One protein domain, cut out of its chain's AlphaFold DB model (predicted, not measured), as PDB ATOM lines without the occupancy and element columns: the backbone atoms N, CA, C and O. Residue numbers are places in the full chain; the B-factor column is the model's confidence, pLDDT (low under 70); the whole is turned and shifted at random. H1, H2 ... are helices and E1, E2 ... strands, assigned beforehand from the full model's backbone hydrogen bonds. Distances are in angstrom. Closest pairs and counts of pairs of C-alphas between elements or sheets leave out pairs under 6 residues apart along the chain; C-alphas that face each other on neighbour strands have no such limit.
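What this domain is: This is residues 46 to 75 and 102 to 194 of the 450 residues of an uncharacterized protein of Piromyces sp. (strain E2) (UniProt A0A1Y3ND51). A strongly twisted sheet of five strands is covered on one face by two helices that cross at a steep angle, while its other face is bare. H1 packs over the E1 and E3 side of the sheet, and the first half of H2 packs over E4 toward the other edge. The printed part has 123 residues, with two named helices and five named strands in the order E1 E2 H1 E3 H2 E4 E5; the sheet's order is E1 E3 E5 E4 E2, all antiparallel, and the class is mixed, helices and strands. The whole is compact, with a radius of gyration of the C-alphas of 14.7 A, and spans 40 by 32 by 31 A.

Where its parts are: Across the sheet, E1 is residues 46 to 48, beginning at C-alpha 46 (-122.600, 460.027, 7.520), and E3 is residues 133 to 139, 19.9 A long. E5 is residues 187 to 193, 19.7 A, ending at C-alpha 193 (-127.297, 451.005, -7.023). E4 is residues 176 to 182, 19.1 A, and E2 is residues 56 to 64, 15.8 A, with a bend of 89 degrees at residue 59. H1 is residues 112 to 125, 19.8 A. H2 is residues 144 to 165, 30.4 A, beginning at C-alpha 144 (-124.834, 471.232, -2.546), with a kink of 30 degrees near residue 151.

How they stand to each other: E3 and E5 are antiparallel at 160 degrees, with N 136 and O 190 2.8 A apart, within hydrogen-bond range. E5 and E4 form a hairpin at 155 degrees, with N 191 and O 178 at 2.8 A. The edge strand E1 is antiparallel to E3, with N 47 and O 137 at 2.9 A. The edge strand E2 is antiparallel to E4, with N 62 and O 179 at 2.9 A. E3, H2 and E4 form a split strand-helix-strand unit, two strands running the same way with E5 between them, and its crossover is right-handed. H1 and H2 on one face of the sheet make two layers. H1 is over E3 at a height of 8.5 A and runs along the strands, at 22 degrees on the local plane; the closest C-alphas, of Ile 121 and Ile 134, are 7.0 A apart. H2 is over E4 at a height of 9.3 A and slantwise to the strands, at 38 degrees on the local plane, which is only just fitted, to 6 C-alphas. With residues 154 to 162 alone, H2 touches H1, closest at the C-alphas of Phe 158 and Tyr 118, 5.9 A, at a steep tilt of 56 degrees, the same way. Every O i to N i+4 pair is within hydrogen-bond range in H1, and 17 of 18 in H2.

The domain as a whole: The C-alphas farthest apart, of Lys 52 and Asp 75, are 46.3 A apart. Residues 76 to 101 are not printed, and C-alphas 75 and 102 are 35.4 A apart across this cut, which lies in the link from E2 to H1. Of the links that are printed whole, none is long. Mean pLDDT of the printed part is 90.6; residues 52 to 53, 58 to 59 and 102 are under 70.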
ATOM      1  N   ILE A  46    -122.236 461.162   8.364       91.44
ATOM      2  CA  ILE A  46    -122.600 460.027   7.520       91.44
ATOM      3  C   ILE A  46    -123.261 458.991   8.430       91.44
ATOM      4  O   ILE A  46    -122.654 458.562   9.405       91.44
ATOM      5  N   ASP A  47    -124.500 458.614   8.127       87.81
ATOM      6  CA  ASP A  47    -125.283 457.665   8.922       87.81
ATOM      7  C   ASP A  47    -125.931 456.597   8.022       87.81
ATOM      8  O   ASP A  47    -126.356 456.877   6.894       87.81
ATOM      9  N   GLU A  48    -126.084 455.372   8.540       85.31
ATOM     10  CA  GLU A  48    -126.892 454.333   7.889       85.31
ATOM     11  C   GLU A  48    -128.360 454.803   7.750       85.31
ATOM     12  O   GLU A  48    -128.951 455.395   8.659       85.31
ATOM     13  N   TYR A  49    -128.987 454.538   6.600       85.88
ATOM     14  CA  TYR A  49    -130.377 454.932   6.370       85.88
ATOM     15  C   TYR A  49    -131.371 454.100   7.198       85.88
ATOM     16  O   TYR A  49    -131.368 452.871   7.170       85.88
ATOM     17  N   ASN A  50    -132.294 454.784   7.878       80.38
ATOM     18  CA  ASN A  50    -133.392 454.200   8.638       80.38
ATOM     19  C   ASN A  50    -134.747 454.718   8.123       80.38
ATOM     20  O   ASN A  50    -135.090 455.884   8.329       80.38
ATOM     21  N   GLU A  51    -135.550 453.836   7.518       75.94
ATOM     22  CA  GLU A  51    -136.880 454.157   6.963       75.94
ATOM     23  C   GLU A  51    -137.836 454.823   7.967       75.94
ATOM     24  O   GLU A  51    -138.707 455.590   7.570       75.94
ATOM     25  N   LYS A  52    -137.700 454.551   9.272       69.69
ATOM     26  CA  LYS A  52    -138.587 455.130  10.297       69.69
ATOM     27  C   LYS A  52    -138.227 456.566  10.670       69.69
ATOM     28  O   LYS A  52    -139.059 457.265  11.240       69.69
ATOM     29  N   GLU A  53    -136.989 456.978  10.416       67.50
ATOM     30  CA  GLU A  53    -136.436 458.259  10.875       67.50
ATOM     31  C   GLU A  53    -136.121 459.223   9.722       67.50
ATOM     32  O   GLU A  53    -135.958 460.431   9.951       67.50
ATOM     33  N   ASN A  54    -136.066 458.694   8.496       75.12
ATOM     34  CA  ASN A  54    -135.614 459.390   7.300       75.12
ATOM     35  C   ASN A  54    -136.681 459.315   6.195       75.12
ATOM     36  O   ASN A  54    -136.892 458.262   5.594       75.12
ATOM     37  N   GLU A  55    -137.310 460.449   5.881       74.44
ATOM     38  CA  GLU A  55    -138.244 460.564   4.752       74.44
ATOM     39  C   GLU A  55    -137.530 461.142   3.516       74.44
ATOM     40  O   GLU A  55    -136.875 462.186   3.594       74.44
ATOM     41  N   ILE A  56    -137.664 460.449   2.378       73.06
ATOM     42  CA  ILE A  56    -137.117 460.835   1.066       73.06
ATOM     43  C   ILE A  56    -138.179 461.623   0.293       73.06
ATOM     44  O   ILE A  56    -139.346 461.228   0.269       73.06
ATOM     45  N   ASN A  57    -137.782 462.684  -0.415       73.31
ATOM     46  CA  ASN A  57    -138.609 463.221  -1.494       73.31
ATOM     47  C   ASN A  57    -138.339 462.440  -2.795       73.31
ATOM     48  O   ASN A  57    -137.430 462.789  -3.546       73.31
ATOM     49  N   GLU A  58    -139.099 461.367  -3.051       59.97
ATOM     50  CA  GLU A  58    -138.843 460.421  -4.163       59.97
ATOM     51  C   GLU A  58    -138.860 461.068  -5.562       59.97
ATOM     52  O   GLU A  58    -138.299 460.510  -6.500       59.97
ATOM     53  N   ASN A  59    -139.451 462.259  -5.708       61.09
ATOM     54  CA  ASN A  59    -139.532 462.979  -6.983       61.09
ATOM     55  C   ASN A  59    -138.368 463.962  -7.238       61.09
ATOM     56  O   ASN A  59    -138.331 464.567  -8.306       61.09
ATOM     57  N   ASP A  60    -137.431 464.127  -6.295       71.69
ATOM     58  CA  ASP A  60    -136.269 465.026  -6.414       71.69
ATOM     59  C   ASP A  60    -134.974 464.217  -6.600       71.69
ATOM     60  O   ASP A  60    -134.153 464.126  -5.684       71.69
ATOM     61  N   LEU A  61    -134.778 463.590  -7.766       78.62
ATOM     62  CA  LEU A  61    -133.457 463.077  -8.145       78.62
ATOM     63  C   LEU A  61    -132.586 464.250  -8.605       78.62
ATOM     64  O   LEU A  61    -132.883 464.896  -9.609       78.62
ATOM     65  N   ILE A  62    -131.526 464.534  -7.854       75.31
ATOM     66  CA  ILE A  62    -130.674 465.716  -8.041       75.31
ATOM     67  C   ILE A  62    -129.474 465.399  -8.934       75.31
ATOM     68  O   ILE A  62    -129.080 466.209  -9.769       75.31
ATOM     69  N   TYR A  63    -128.887 464.222  -8.738       73.81
ATOM     70  CA  TYR A  63    -127.673 463.771  -9.405       73.81
ATOM     71  C   TYR A  63    -127.780 462.273  -9.676       73.81
ATOM     72  O   TYR A  63    -128.307 461.537  -8.836       73.81
ATOM     73  N   LYS A  64    -127.297 461.859 -10.851       74.56
ATOM     74  CA  LYS A  64    -127.150 460.464 -11.251       74.56
ATOM     75  C   LYS A  64    -125.816 460.295 -11.980       74.56
ATOM     76  O   LYS A  64    -125.614 460.960 -12.993       74.56
ATOM     77  N   SER A  65    -124.937 459.440 -11.467       75.62
ATOM     78  CA  SER A  65    -123.710 459.019 -12.161       75.62
ATOM     79  C   SER A  65    -123.873 457.630 -12.771       75.62
ATOM     80  O   SER A  65    -124.691 456.848 -12.289       75.62
ATOM     81  N   GLU A  66    -123.067 457.328 -13.785       79.00
ATOM     82  CA  GLU A  66    -122.904 455.998 -14.381       79.00
ATOM     83  C   GLU A  66    -121.408 455.694 -14.395       79.00
ATOM     84  O   GLU A  66    -120.632 456.466 -14.956       79.00
ATOM     85  N   ASN A  67    -120.995 454.626 -13.710       87.69
ATOM     86  CA  ASN A  67    -119.587 454.284 -13.542       87.69
ATOM     87  C   ASN A  67    -119.376 452.806 -13.869       87.69
ATOM     88  O   ASN A  67    -119.722 451.922 -13.076       87.69
ATOM     89  N   ILE A  68    -118.787 452.563 -15.037       91.00
ATOM     90  CA  ILE A  68    -118.419 451.235 -15.525       91.00
ATOM     91  C   ILE A  68    -116.912 451.054 -15.290       91.00
ATOM     92  O   ILE A  68    -116.136 451.914 -15.711       91.00
ATOM     93  N   PRO A  69    -116.464 449.977 -14.624       93.25
ATOM     94  CA  PRO A  69    -115.054 449.669 -14.458       93.25
ATOM     95  C   PRO A  69    -114.333 449.502 -15.796       93.25
ATOM     96  O   PRO A  69    -114.866 448.879 -16.714       93.25
ATOM     97  N   ILE A  70    -113.069 449.924 -15.853       93.94
ATOM     98  CA  ILE A  70    -112.210 449.825 -17.043       93.94
ATOM     99  C   ILE A  70    -112.158 448.396 -17.593       93.94
ATOM    100  O   ILE A  70    -112.206 448.209 -18.806       93.94
ATOM    101  N   LYS A  71    -112.150 447.364 -16.733       93.31
ATOM    102  CA  LYS A  71    -112.146 445.958 -17.182       93.31
ATOM    103  C   LYS A  71    -113.340 445.579 -18.069       93.31
ATOM    104  O   LYS A  71    -113.217 444.659 -18.874       93.31
ATOM    105  N   TYR A  72    -114.452 446.311 -17.988       93.38
ATOM    106  CA  TYR A  72    -115.656 446.102 -18.799       93.38
ATOM    107  C   TYR A  72    -115.848 447.141 -19.913       93.38
ATOM    108  O   TYR A  72    -116.861 447.098 -20.611       93.38
ATOM    109  N   TRP A  73    -114.902 448.062 -20.104       93.94
ATOM    110  CA  TRP A  73    -114.928 448.988 -21.238       93.94
ATOM    111  C   TRP A  73    -114.741 448.257 -22.564       93.94
ATOM    112  O   TRP A  73    -114.129 447.185 -22.618       93.94
ATOM    113  N   ALA A  74    -115.225 448.862 -23.648       92.50
ATOM    114  CA  ALA A  74    -115.002 448.320 -24.978       92.50
ATOM    115  C   ALA A  74    -113.511 448.388 -25.352       92.50
ATOM    116  O   ALA A  74    -112.813 449.340 -25.000       92.50
ATOM    117  N   ASP A  75    -113.030 447.435 -26.154       91.69
ATOM    118  CA  ASP A  75    -111.618 447.375 -26.565       91.69
ATOM    119  C   ASP A  75    -111.123 448.677 -27.209       91.69
ATOM    120  O   ASP A  75    -109.972 449.066 -27.034       91.69
ATOM    121  N   ALA A 102     -96.641 452.356   5.758       68.88
ATOM    122  CA  ALA A 102     -96.637 450.963   5.334       68.88
ATOM    123  C   ALA A 102     -97.911 450.758   4.508       68.88
ATOM    124  O   ALA A 102     -98.973 450.555   5.083       68.88
ATOM    125  N   PHE A 103     -97.810 450.940   3.191       83.56
ATOM    126  CA  PHE A 103     -98.881 450.631   2.255       83.56
ATOM    127  C   PHE A 103     -99.209 449.147   2.394       83.56
ATOM    128  O   PHE A 103     -98.301 448.326   2.259       83.56
ATOM    129  N   THR A 104    -100.470 448.806   2.658       86.00
ATOM    130  CA  THR A 104    -100.928 447.409   2.631       86.00
ATOM    131  C   THR A 104    -101.974 447.164   1.552       86.00
ATOM    132  O   THR A 104    -101.924 446.133   0.886       86.00
ATOM    133  N   ASN A 105    -102.882 448.120   1.346       93.88
ATOM    134  CA  ASN A 105    -103.988 448.050   0.391       93.88
ATOM    135  C   ASN A 105    -104.457 449.465  -0.014       93.88
ATOM    136  O   ASN A 105    -103.934 450.472   0.478       93.88
ATOM    137  N   PHE A 106    -105.440 449.561  -0.910       96.56
ATOM    138  CA  PHE A 106    -105.953 450.852  -1.380       96.56
ATOM    139  C   PHE A 106    -106.834 451.562  -0.338       96.56
ATOM    140  O   PHE A 106    -106.849 452.795  -0.291       96.56
ATOM    141  N   TYR A 107    -107.505 450.821   0.550       96.94
ATOM    142  CA  TYR A 107    -108.272 451.363   1.676       96.94
ATOM    143  C   TYR A 107    -107.449 452.290   2.590       96.94
ATOM    144  O   TYR A 107    -107.970 453.285   3.103       96.94
ATOM    145  N   ASP A 108    -106.152 452.021   2.764       93.94
ATOM    146  CA  ASP A 108    -105.255 452.855   3.577       93.94
ATOM    147  C   ASP A 108    -105.157 454.308   3.079       93.94
ATOM    148  O   ASP A 108    -104.881 455.214   3.872       93.94
ATOM    149  N   GLN A 109    -105.424 454.545   1.790       94.00
ATOM    150  CA  GLN A 109    -105.355 455.862   1.149       94.00
ATOM    151  C   GLN A 109    -106.613 456.710   1.368       94.00
ATOM    152  O   GLN A 109    -106.592 457.920   1.135       94.00
ATOM    153  N   LEU A 110    -107.706 456.089   1.817       95.94
ATOM    154  CA  LEU A 110    -108.982 456.760   2.019       95.94
ATOM    155  C   LEU A 110    -108.940 457.671   3.251       95.94
ATOM    156  O   LEU A 110    -108.417 457.311   4.316       95.94
ATOM    157  N   ASN A 111    -109.540 458.853   3.123       94.44
ATOM    158  CA  ASN A 111    -109.789 459.728   4.264       94.44
ATOM    159  C   ASN A 111    -110.934 459.186   5.148       94.44
ATOM    160  O   ASN A 111    -111.625 458.243   4.779       94.44
ATOM    161  N   GLU A 112    -111.144 459.766   6.332       95.19
ATOM    162  CA  GLU A 112    -112.146 459.259   7.291       95.19
ATOM    163  C   GLU A 112    -113.581 459.244   6.737       95.19
ATOM    164  O   GLU A 112    -114.312 458.283   6.968       95.19
ATOM    165  N   ASP A 113    -113.970 460.270   5.972       95.44
ATOM    166  CA  ASP A 113    -115.306 460.356   5.375       95.44
ATOM    167  C   ASP A 113    -115.468 459.255   4.298       95.44
ATOM    168  O   ASP A 113    -116.476 458.552   4.253       95.44
ATOM    169  N   GLU A 114    -114.435 459.033   3.476       97.19
ATOM    170  CA  GLU A 114    -114.377 457.966   2.460       97.19
ATOM    171  C   GLU A 114    -114.414 456.562   3.061       97.19
ATOM    172  O   GLU A 114    -115.116 455.689   2.547       97.19
ATOM    173  N   LYS A 115    -113.684 456.344   4.160       97.31
ATOM    174  CA  LYS A 115    -113.685 455.072   4.890       97.31
ATOM    175  C   LYS A 115    -115.067 454.747   5.427       97.31
ATOM    176  O   LYS A 115    -115.463 453.588   5.376       97.31
ATOM    177  N   GLU A 116    -115.819 455.738   5.896       97.44
ATOM    178  CA  GLU A 116    -117.179 455.514   6.384       97.44
ATOM    179  C   GLU A 116    -118.115 455.056   5.255       97.44
ATOM    180  O   GLU A 116    -118.807 454.043   5.401       97.44
ATOM    181  N   PHE A 117    -118.074 455.718   4.089       97.88
ATOM    182  CA  PHE A 117    -118.813 455.263   2.903       97.88
ATOM    183  C   PHE A 117    -118.410 453.848   2.486       97.88
ATOM    184  O   PHE A 117    -119.277 452.981   2.338       97.88
ATOM    185  N   TYR A 118    -117.106 453.604   2.346       98.06
ATOM    186  CA  TYR A 118    -116.558 452.293   2.009       98.06
ATOM    187  C   TYR A 118    -117.065 451.219   2.973       98.06
ATOM    188  O   TYR A 118    -117.576 450.191   2.537       98.06
ATOM    189  N   ASN A 119    -116.966 451.455   4.284       98.12
ATOM    190  CA  ASN A 119    -117.306 450.477   5.313       98.12
ATOM    191  C   ASN A 119    -118.792 450.110   5.275       98.12
ATOM    192  O   ASN A 119    -119.135 448.932   5.397       98.12
ATOM    193  N   ILE A 120    -119.677 451.099   5.094       97.88
ATOM    194  CA  ILE A 120    -121.122 450.859   4.978       97.88
ATOM    195  C   ILE A 120    -121.422 450.026   3.727       97.88
ATOM    196  O   ILE A 120    -122.190 449.058   3.807       97.88
ATOM    197  N   ILE A 121    -120.804 450.367   2.591       98.12
ATOM    198  CA  ILE A 121    -120.984 449.643   1.329       98.12
ATOM    199  C   ILE A 121    -120.463 448.211   1.466       98.12
ATOM    200  O   ILE A 121    -121.231 447.265   1.299       98.12
ATOM    201  N   TYR A 122    -119.205 448.037   1.873       98.38
ATOM    202  CA  TYR A 122    -118.563 446.738   2.066       98.38
ATOM    203  C   TYR A 122    -119.381 445.824   2.988       98.38
ATOM    204  O   TYR A 122    -119.778 444.730   2.589       98.38
ATOM    205  N   LYS A 123    -119.737 446.300   4.191       98.12
ATOM    206  CA  LYS A 123    -120.539 445.550   5.177       98.12
ATOM    207  C   LYS A 123    -121.896 445.110   4.622       98.12
ATOM    208  O   LYS A 123    -122.404 444.056   5.010       98.12
ATOM    209  N   SER A 124    -122.504 445.916   3.757       98.00
ATOM    210  CA  SER A 124    -123.782 445.594   3.113       98.00
ATOM    211  C   SER A 124    -123.612 444.576   1.983       98.00
ATOM    212  O   SER A 124    -124.462 443.700   1.811       98.00
ATOM    213  N   SER A 125    -122.483 444.641   1.282       98.12
ATOM    214  CA  SER A 125    -122.137 443.784   0.150       98.12
ATOM    215  C   SER A 125    -121.655 442.382   0.545       98.12
ATOM    216  O   SER A 125    -121.876 441.439  -0.209       98.12
ATOM    217  N   ILE A 126    -121.068 442.203   1.734       97.25
ATOM    218  CA  ILE A 126    -120.583 440.888   2.216       97.25
ATOM    219  C   ILE A 126    -121.628 440.058   2.983       97.25
ATOM    220  O   ILE A 126    -121.323 438.986   3.510       97.25
ATOM    221  N   LYS A 127    -122.870 440.540   3.109       97.94
ATOM    222  CA  LYS A 127    -123.950 439.783   3.767       97.94
ATOM    223  C   LYS A 127    -124.189 438.458   3.038       97.94
ATOM    224  O   LYS A 127    -124.020 438.374   1.826       97.94
ATOM    225  N   GLN A 128    -124.706 437.444   3.750       96.12
ATOM    226  CA  GLN A 128    -125.121 436.179   3.117       96.12
ATOM    227  C   GLN A 128    -126.048 436.433   1.918       96.12
ATOM    228  O   GLN A 128    -125.914 435.774   0.893       96.12
ATOM    229  N   TYR A 129    -126.961 437.397   2.050       98.00
ATOM    230  CA  TYR A 129    -127.727 437.969   0.949       98.00
ATOM    231  C   TYR A 129    -127.346 439.449   0.835       98.00
ATOM    232  O   TYR A 129    -127.814 440.227   1.668       98.00
ATOM    233  N   PRO A 130    -126.497 439.827  -0.135       98.12
ATOM    234  CA  PRO A 130    -126.033 441.202  -0.285       98.12
ATOM    235  C   PRO A 130    -127.162 442.193  -0.564       98.12
ATOM    236  O   PRO A 130    -128.153 441.856  -1.225       98.12
ATOM    237  N   ASP A 131    -126.983 443.425  -0.094       97.69
ATOM    238  CA  ASP A 131    -127.852 444.535  -0.475       97.69
ATOM    239  C   ASP A 131    -127.378 445.105  -1.815       97.69
ATOM    240  O   ASP A 131    -126.254 445.584  -1.933       97.69
ATOM    241  N   LEU A 132    -128.242 445.061  -2.830       96.62
ATOM    242  CA  LEU A 132    -127.924 445.579  -4.170       96.62
ATOM    243  C   LEU A 132    -128.162 447.092  -4.282       96.62
ATOM    244  O   LEU A 132    -127.625 447.749  -5.166       96.62
ATOM    245  N   ASN A 133    -128.977 447.633  -3.374       95.88
ATOM    246  CA  ASN A 133    -129.270 449.051  -3.263       95.88
ATOM    247  C   ASN A 133    -129.000 449.505  -1.827       95.88
ATOM    248  O   ASN A 133    -129.599 448.975  -0.889       95.88
ATOM    249  N   ILE A 134    -128.108 450.477  -1.660       96.38
ATOM    250  CA  ILE A 134    -127.646 450.944  -0.351       96.38
ATOM    251  C   ILE A 134    -127.978 452.420  -0.222       96.38
ATOM    252  O   ILE A 134    -127.614 453.221  -1.078       96.38
ATOM    253  N   LYS A 135    -128.653 452.794   0.865       95.75
ATOM    254  CA  LYS A 135    -128.981 454.189   1.167       95.75
ATOM    255  C   LYS A 135    -128.162 454.678   2.352       95.75
ATOM    256  O   LYS A 135    -128.102 454.010   3.383       95.75
ATOM    257  N   ILE A 136    -127.581 455.863   2.215       95.69
ATOM    258  CA  ILE A 136    -126.757 456.516   3.232       95.69
ATOM    259  C   ILE A 136    -127.262 457.940   3.425       95.69
ATOM    260  O   ILE A 136    -127.543 458.652   2.460       95.69
ATOM    261  N   VAL A 137    -127.411 458.358   4.678       94.88
ATOM    262  CA  VAL A 137    -127.790 459.729   5.015       94.88
ATOM    263  C   VAL A 137    -126.543 460.561   5.214       94.88
ATOM    264  O   VAL A 137    -125.658 460.189   5.975       94.88
ATOM    265  N   VAL A 138    -126.517 461.725   4.575       94.88
ATOM    266  CA  VAL A 138    -125.464 462.722   4.750       94.88
ATOM    267  C   VAL A 138    -126.061 464.021   5.266       94.88
ATOM    268  O   VAL A 138    -127.052 464.515   4.730       94.88
ATOM    269  N   SER A 139    -125.482 464.586   6.321       93.62
ATOM    270  CA  SER A 139    -125.949 465.835   6.938       93.62
ATOM    271  C   SER A 139    -124.823 466.861   7.069       93.62
ATOM    272  O   SER A 139    -123.648 466.510   7.085       93.62
ATOM    273  N   GLY A 140    -125.188 468.141   7.188       91.06
ATOM    274  CA  GLY A 140    -124.228 469.249   7.306       91.06
ATOM    275  C   GLY A 140    -123.835 469.884   5.966       91.06
ATOM    276  O   GLY A 140    -122.917 470.703   5.911       91.06
ATOM    277  N   ILE A 141    -124.546 469.551   4.885       91.88
ATOM    278  CA  ILE A 141    -124.243 470.026   3.530       91.88
ATOM    279  C   ILE A 141    -124.847 471.416   3.323       91.88
ATOM    280  O   ILE A 141    -126.031 471.569   3.027       91.88
ATOM    281  N   ASN A 142    -124.018 472.449   3.480       89.44
ATOM    282  CA  ASN A 142    -124.426 473.851   3.328       89.44
ATOM    283  C   ASN A 142    -124.304 474.388   1.891       89.44
ATOM    284  O   ASN A 142    -124.910 475.412   1.574       89.44
ATOM    285  N   ASN A 143    -123.526 473.720   1.036       91.50
ATOM    286  CA  ASN A 143    -123.382 474.026  -0.385       91.50
ATOM    287  C   ASN A 143    -123.433 472.716  -1.175       91.50
ATOM    288  O   ASN A 143    -122.482 471.939  -1.141       91.50
ATOM    289  N   LEU A 144    -124.560 472.480  -1.843       89.56
ATOM    290  CA  LEU A 144    -124.834 471.232  -2.546       89.56
ATOM    291  C   LEU A 144    -123.945 471.045  -3.779       89.56
ATOM    292  O   LEU A 144    -123.408 469.961  -3.963       89.56
ATOM    293  N   ASP A 145    -123.740 472.094  -4.575       90.75
ATOM    294  CA  ASP A 145    -122.949 472.005  -5.808       90.75
ATOM    295  C   ASP A 145    -121.487 471.658  -5.500       90.75
ATOM    296  O   ASP A 145    -120.911 470.765  -6.113       90.75
ATOM    297  N   ALA A 146    -120.911 472.318  -4.488       91.75
ATOM    298  CA  ALA A 146    -119.549 472.025  -4.042       91.75
ATOM    299  C   ALA A 146    -119.424 470.613  -3.449       91.75
ATOM    300  O   ALA A 146    -118.406 469.960  -3.652       91.75
ATOM    301  N   PHE A 147    -120.452 470.147  -2.731       92.31
ATOM    302  CA  PHE A 147    -120.491 468.781  -2.216       92.31
ATOM    303  C   PHE A 147    -120.523 467.755  -3.350       92.31
ATOM    304  O   PHE A 147    -119.759 466.805  -3.303       92.31
ATOM    305  N   ILE A 148    -121.360 467.947  -4.376       90.94
ATOM    306  CA  ILE A 148    -121.460 467.017  -5.511       90.94
ATOM    307  C   ILE A 148    -120.131 466.936  -6.278       90.94
ATOM    308  O   ILE A 148    -119.707 465.838  -6.627       90.94
ATOM    309  N   GLU A 149    -119.462 468.070  -6.509       89.75
ATOM    310  CA  GLU A 149    -118.153 468.114  -7.180       89.75
ATOM    311  C   GLU A 149    -117.094 467.305  -6.409       89.75
ATOM    312  O   GLU A 149    -116.449 466.431  -6.982       89.75
ATOM    313  N   GLU A 150    -116.960 467.538  -5.099       91.19
ATOM    314  CA  GLU A 150    -116.009 466.813  -4.241       91.19
ATOM    315  C   GLU A 150    -116.380 465.330  -4.087       91.19
ATOM    316  O   GLU A 150    -115.517 464.451  -4.131       91.19
ATOM    317  N   PHE A 151    -117.673 465.041  -3.943       93.12
ATOM    318  CA  PHE A 151    -118.174 463.687  -3.753       93.12
ATOM    319  C   PHE A 151    -117.977 462.815  -4.996       93.12
ATOM    320  O   PHE A 151    -117.733 461.624  -4.849       93.12
ATOM    321  N   SER A 152    -118.020 463.388  -6.204       90.19
ATOM    322  CA  SER A 152    -117.756 462.647  -7.442       90.19
ATOM    323  C   SER A 152    -116.353 462.023  -7.428       90.19
ATOM    324  O   SER A 152    -116.239 460.804  -7.539       90.19
ATOM    325  N   GLU A 153    -115.302 462.824  -7.200       90.69
ATOM    326  CA  GLU A 153    -113.914 462.331  -7.109       90.69
ATOM    327  C   GLU A 153    -113.723 461.379  -5.915       90.69
ATOM    328  O   GLU A 153    -113.029 460.366  -6.009       90.69
ATOM    329  N   SER A 154    -114.345 461.698  -4.776       94.81
ATOM    330  CA  SER A 154    -114.274 460.880  -3.562       94.81
ATOM    331  C   SER A 154    -114.899 459.494  -3.763       94.81
ATOM    332  O   SER A 154    -114.316 458.485  -3.364       94.81
ATOM    333  N   SER A 155    -116.045 459.438  -4.447       95.19
ATOM    334  CA  SER A 155    -116.744 458.190  -4.748       95.19
ATOM    335  C   SER A 155    -115.968 457.277  -5.676       95.19
ATOM    336  O   SER A 155    -115.858 456.084  -5.403       95.19
ATOM    337  N   GLU A 156    -115.333 457.841  -6.699       95.00
ATOM    338  CA  GLU A 156    -114.464 457.088  -7.592       95.00
ATOM    339  C   GLU A 156    -113.287 456.454  -6.839       95.00
ATOM    340  O   GLU A 156    -112.958 455.288  -7.065       95.00
ATOM    341  N   ARG A 157    -112.693 457.187  -5.889       96.31
ATOM    342  CA  ARG A 157    -111.581 456.695  -5.069       96.31
ATOM    343  C   ARG A 157    -111.988 455.519  -4.187       96.31
ATOM    344  O   ARG A 157    -111.332 454.479  -4.235       96.31
ATOM    345  N   PHE A 158    -113.063 455.645  -3.405       97.25
ATOM    346  CA  PHE A 158    -113.464 454.550  -2.516       97.25
ATOM    347  C   PHE A 158    -114.053 453.354  -3.271       97.25
ATOM    348  O   PHE A 158    -113.884 452.231  -2.805       97.25
ATOM    349  N   PHE A 159    -114.679 453.542  -4.440       97.50
ATOM    350  CA  PHE A 159    -115.085 452.415  -5.287       97.50
ATOM    351  C   PHE A 159    -113.893 451.745  -5.974       97.50
ATOM    352  O   PHE A 159    -113.891 450.522  -6.094       97.50
ATOM    353  N   THR A 160    -112.863 452.503  -6.371       97.38
ATOM    354  CA  THR A 160    -111.605 451.925  -6.878       97.38
ATOM    355  C   THR A 160    -110.959 451.055  -5.805       97.38
ATOM    356  O   THR A 160    -110.673 449.890  -6.065       97.38
ATOM    357  N   ALA A 161    -110.826 451.569  -4.576       97.88
ATOM    358  CA  ALA A 161    -110.325 450.781  -3.453       97.88
ATOM    359  C   ALA A 161    -111.203 449.550  -3.176       97.88
ATOM    360  O   ALA A 161    -110.689 448.456  -2.975       97.88
ATOM    361  N   LEU A 162    -112.534 449.693  -3.206       97.62
ATOM    362  CA  LEU A 162    -113.457 448.582  -2.964       97.62
ATOM    363  C   LEU A 162    -113.274 447.461  -3.995       97.62
ATOM    364  O   LEU A 162    -113.206 446.296  -3.605       97.62
ATOM    365  N   ALA A 163    -113.175 447.814  -5.278       96.12
ATOM    366  CA  ALA A 163    -113.014 446.864  -6.373       96.12
ATOM    367  C   ALA A 163    -111.632 446.195  -6.378       96.12
ATOM    368  O   ALA A 163    -111.546 445.003  -6.649       96.12
ATOM    369  N   TYR A 164    -110.564 446.942  -6.083       97.25
ATOM    370  CA  TYR A 164    -109.195 446.420  -6.115       97.25
ATOM    371  C   TYR A 164    -108.801 445.644  -4.854       97.25
ATOM    372  O   TYR A 164    -107.948 444.762  -4.929       97.25
ATOM    373  N   ASP A 165    -109.387 445.956  -3.695       97.94
ATOM    374  CA  ASP A 165    -109.045 445.277  -2.439       97.94
ATOM    375  C   ASP A 165    -109.878 444.012  -2.191       97.94
ATOM    376  O   ASP A 165    -109.411 443.130  -1.469       97.94
ATOM    377  N   ASN A 166    -111.088 443.913  -2.769       97.75
ATOM    378  CA  ASN A 166    -112.074 442.877  -2.427       97.75
ATOM    379  C   ASN A 166    -112.609 442.122  -3.660       97.75
ATOM    380  O   ASN A 166    -113.770 442.319  -4.052       97.75
ATOM    381  N   PRO A 167    -111.814 441.219  -4.261       97.25
ATOM    382  CA  PRO A 167    -112.266 440.375  -5.366       97.25
ATOM    383  C   PRO A 167    -113.599 439.655  -5.108       97.25
ATOM    384  O   PRO A 167    -114.407 439.472  -6.020       97.25
ATOM    385  N   GLU A 168    -113.896 439.272  -3.859       96.62
ATOM    386  CA  GLU A 168    -115.141 438.589  -3.482       96.62
ATOM    387  C   GLU A 168    -116.418 439.388  -3.784       96.62
ATOM    388  O   GLU A 168    -117.516 438.824  -3.803       96.62
ATOM    389  N   LEU A 169    -116.287 440.686  -4.067       97.81
ATOM    390  CA  LEU A 169    -117.361 441.555  -4.537       97.81
ATOM    391  C   LEU A 169    -117.528 441.533  -6.065       97.81
ATOM    392  O   LEU A 169    -118.063 442.479  -6.638       97.81
ATOM    393  N   TRP A 170    -117.137 440.429  -6.711       97.38
ATOM    394  CA  TRP A 170    -117.178 440.171  -8.160       97.38
ATOM    395  C   TRP A 170    -118.466 440.597  -8.884       97.38
ATOM    396  O   TRP A 170    -118.444 440.821 -10.090       97.38
ATOM    397  N   TRP A 171    -119.598 440.671  -8.180       96.94
ATOM    398  CA  TRP A 171    -120.911 441.010  -8.727       96.94
ATOM    399  C   TRP A 171    -121.157 442.522  -8.864       96.94
ATOM    400  O   TRP A 171    -122.121 442.917  -9.522       96.94
ATOM    401  N   ILE A 172    -120.308 443.372  -8.273       94.81
ATOM    402  CA  ILE A 172    -120.361 444.831  -8.438       94.81
ATOM    403  C   ILE A 172    -119.700 445.184  -9.779       94.81
ATOM    404  O   ILE A 172    -118.539 445.580  -9.854       94.81
ATOM    405  N   GLY A 173    -120.453 444.970 -10.860       81.25
ATOM    406  CA  GLY A 173    -119.987 445.162 -12.237       81.25
ATOM    407  C   GLY A 173    -119.987 446.615 -12.708       81.25
ATOM    408  O   GLY A 173    -119.175 446.950 -13.551       81.25
ATOM    409  N   SER A 174    -120.857 447.455 -12.145       91.31
ATOM    410  CA  SER A 174    -120.964 448.912 -12.339       91.31
ATOM    411  C   SER A 174    -121.690 449.488 -11.124       91.31
ATOM    412  O   SER A 174    -122.329 448.737 -10.382       91.31
ATOM    413  N   TYR A 175    -121.652 450.805 -10.922       93.75
ATOM    414  CA  TYR A 175    -122.490 451.444  -9.904       93.75
ATOM    415  C   TYR A 175    -123.101 452.760 -10.385       93.75
ATOM    416  O   TYR A 175    -122.517 453.493 -11.186       93.75
ATOM    417  N   GLN A 176    -124.280 453.075  -9.849       94.44
ATOM    418  CA  GLN A 176    -124.952 454.357 -10.034       94.44
ATOM    419  C   GLN A 176    -125.188 455.021  -8.681       94.44
ATOM    420  O   GLN A 176    -125.626 454.387  -7.720       94.44
ATOM    421  N   ILE A 177    -124.917 456.323  -8.618       94.12
ATOM    422  CA  ILE A 177    -125.147 457.139  -7.425       94.12
ATOM    423  C   ILE A 177    -126.349 458.034  -7.680       94.12
ATOM    424  O   ILE A 177    -126.293 458.907  -8.538       94.12
ATOM    425  N   GLY A 178    -127.415 457.852  -6.911       91.94
ATOM    426  CA  GLY A 178    -128.536 458.779  -6.820       91.94
ATOM    427  C   GLY A 178    -128.399 459.698  -5.609       91.94
ATOM    428  O   GLY A 178    -128.033 459.246  -4.527       91.94
ATOM    429  N   LEU A 179    -128.743 460.975  -5.763       91.88
ATOM    430  CA  LEU A 179    -128.844 461.917  -4.644       91.88
ATOM    431  C   LEU A 179    -130.259 462.485  -4.547       91.88
ATOM    432  O   LEU A 179    -130.764 463.057  -5.514       91.88
ATOM    433  N   ASN A 180    -130.871 462.378  -3.368       90.31
ATOM    434  CA  ASN A 180    -132.197 462.921  -3.089       90.31
ATOM    435  C   ASN A 180    -132.179 463.880  -1.894       90.31
ATOM    436  O   ASN A 180    -131.429 463.698  -0.931       90.31
ATOM    437  N   SER A 181    -133.054 464.887  -1.930       86.69
ATOM    438  CA  SER A 181    -133.300 465.763  -0.779       86.69
ATOM    439  C   SER A 181    -133.985 465.000   0.361       86.69
ATOM    440  O   SER A 181    -134.934 464.244   0.133       86.69
ATOM    441  N   SER A 182    -133.555 465.261   1.597       84.94
ATOM    442  CA  SER A 182    -134.309 464.903   2.806       84.94
ATOM    443  C   SER A 182    -135.321 466.000   3.153       84.94
ATOM    444  O   SER A 182    -135.145 467.170   2.810       84.94
ATOM    445  N   ILE A 183    -136.355 465.647   3.919       82.25
ATOM    446  CA  ILE A 183    -137.226 466.623   4.598       82.25
ATOM    447  C   ILE A 183    -136.457 467.527   5.581       82.25
ATOM    448  O   ILE A 183    -136.907 468.633   5.896       82.25
ATOM    449  N   LYS A 184    -135.305 467.072   6.095       84.75
ATOM    450  CA  LYS A 184    -134.454 467.845   7.008       84.75
ATOM    451  C   LYS A 184    -133.521 468.750   6.201       84.75
ATOM    452  O   LYS A 184    -132.864 468.325   5.256       84.75
ATOM    453  N   LYS A 185    -133.432 470.020   6.602       85.81
ATOM    454  CA  LYS A 185    -132.560 471.003   5.945       85.81
ATOM    455  C   LYS A 185    -131.088 470.586   6.062       85.81
ATOM    456  O   LYS A 185    -130.665 470.188   7.144       85.81
ATOM    457  N   TYR A 186    -130.322 470.763   4.981       89.00
ATOM    458  CA  TYR A 186    -128.893 470.415   4.898       89.00
ATOM    459  C   TYR A 186    -128.604 468.921   5.086       89.00
ATOM    460  O   TYR A 186    -127.502 468.547   5.493       89.00
ATOM    461  N   GLN A 187    -129.602 468.081   4.808       91.81
ATOM    462  CA  GLN A 187    -129.497 466.635   4.812       91.81
ATOM    463  C   GLN A 187    -129.936 466.086   3.453       91.81
ATOM    464  O   GLN A 187    -130.922 466.545   2.874       91.81
ATOM    465  N   TYR A 188    -129.209 465.087   2.971       92.50
ATOM    466  CA  TYR A 188    -129.465 464.404   1.712       92.50
ATOM    467  C   TYR A 188    -129.334 462.898   1.904       92.50
ATOM    468  O   TYR A 188    -128.777 462.423   2.895       92.50
ATOM    469  N   ILE A 189    -129.898 462.152   0.963       93.12
ATOM    470  CA  ILE A 189    -129.883 460.696   0.960       93.12
ATOM    471  C   ILE A 189    -129.184 460.267  -0.320       93.12
ATOM    472  O   ILE A 189    -129.646 460.577  -1.419       93.12
ATOM    473  N   ILE A 190    -128.054 459.594  -0.150       94.81
ATOM    474  CA  ILE A 190    -127.272 459.009  -1.230       94.81
ATOM    475  C   ILE A 190    -127.744 457.577  -1.400       94.81
ATOM    476  O   ILE A 190    -127.803 456.824  -0.431       94.81
ATOM    477  N   THR A 191    -128.099 457.212  -2.620       94.81
ATOM    478  CA  THR A 191    -128.477 455.855  -2.994       94.81
ATOM    479  C   THR A 191    -127.409 455.301  -3.923       94.81
ATOM    480  O   THR A 191    -127.171 455.874  -4.977       94.81
ATOM    481  N   PHE A 192    -126.799 454.183  -3.556       95.69
ATOM    482  CA  PHE A 192    -125.914 453.414  -4.420       95.69
ATOM    483  C   PHE A 192    -126.698 452.235  -4.983       95.69
ATOM    484  O   PHE A 192    -127.153 451.383  -4.223       95.69
ATOM    485  N   ASP A 193    -126.876 452.201  -6.298       95.50
ATOM    486  CA  ASP A 193    -127.297 451.005  -7.023       95.50
ATOM    487  C   ASP A 193    -126.044 450.295  -7.537       95.50
ATOM    488  O   ASP A 193    -125.281 450.870  -8.310       95.50
ATOM    489  N   LEU A 194    -125.807 449.077  -7.054       96.00
ATOM    490  CA  LEU A 194    -124.607 448.285  -7.340       96.00
ATOM    491  C   LEU A 194    -124.810 447.287  -8.489       96.00
ATOM    492  O   LEU A 194    -123.879 446.589  -8.886       96.00
TER     493      LEU A 194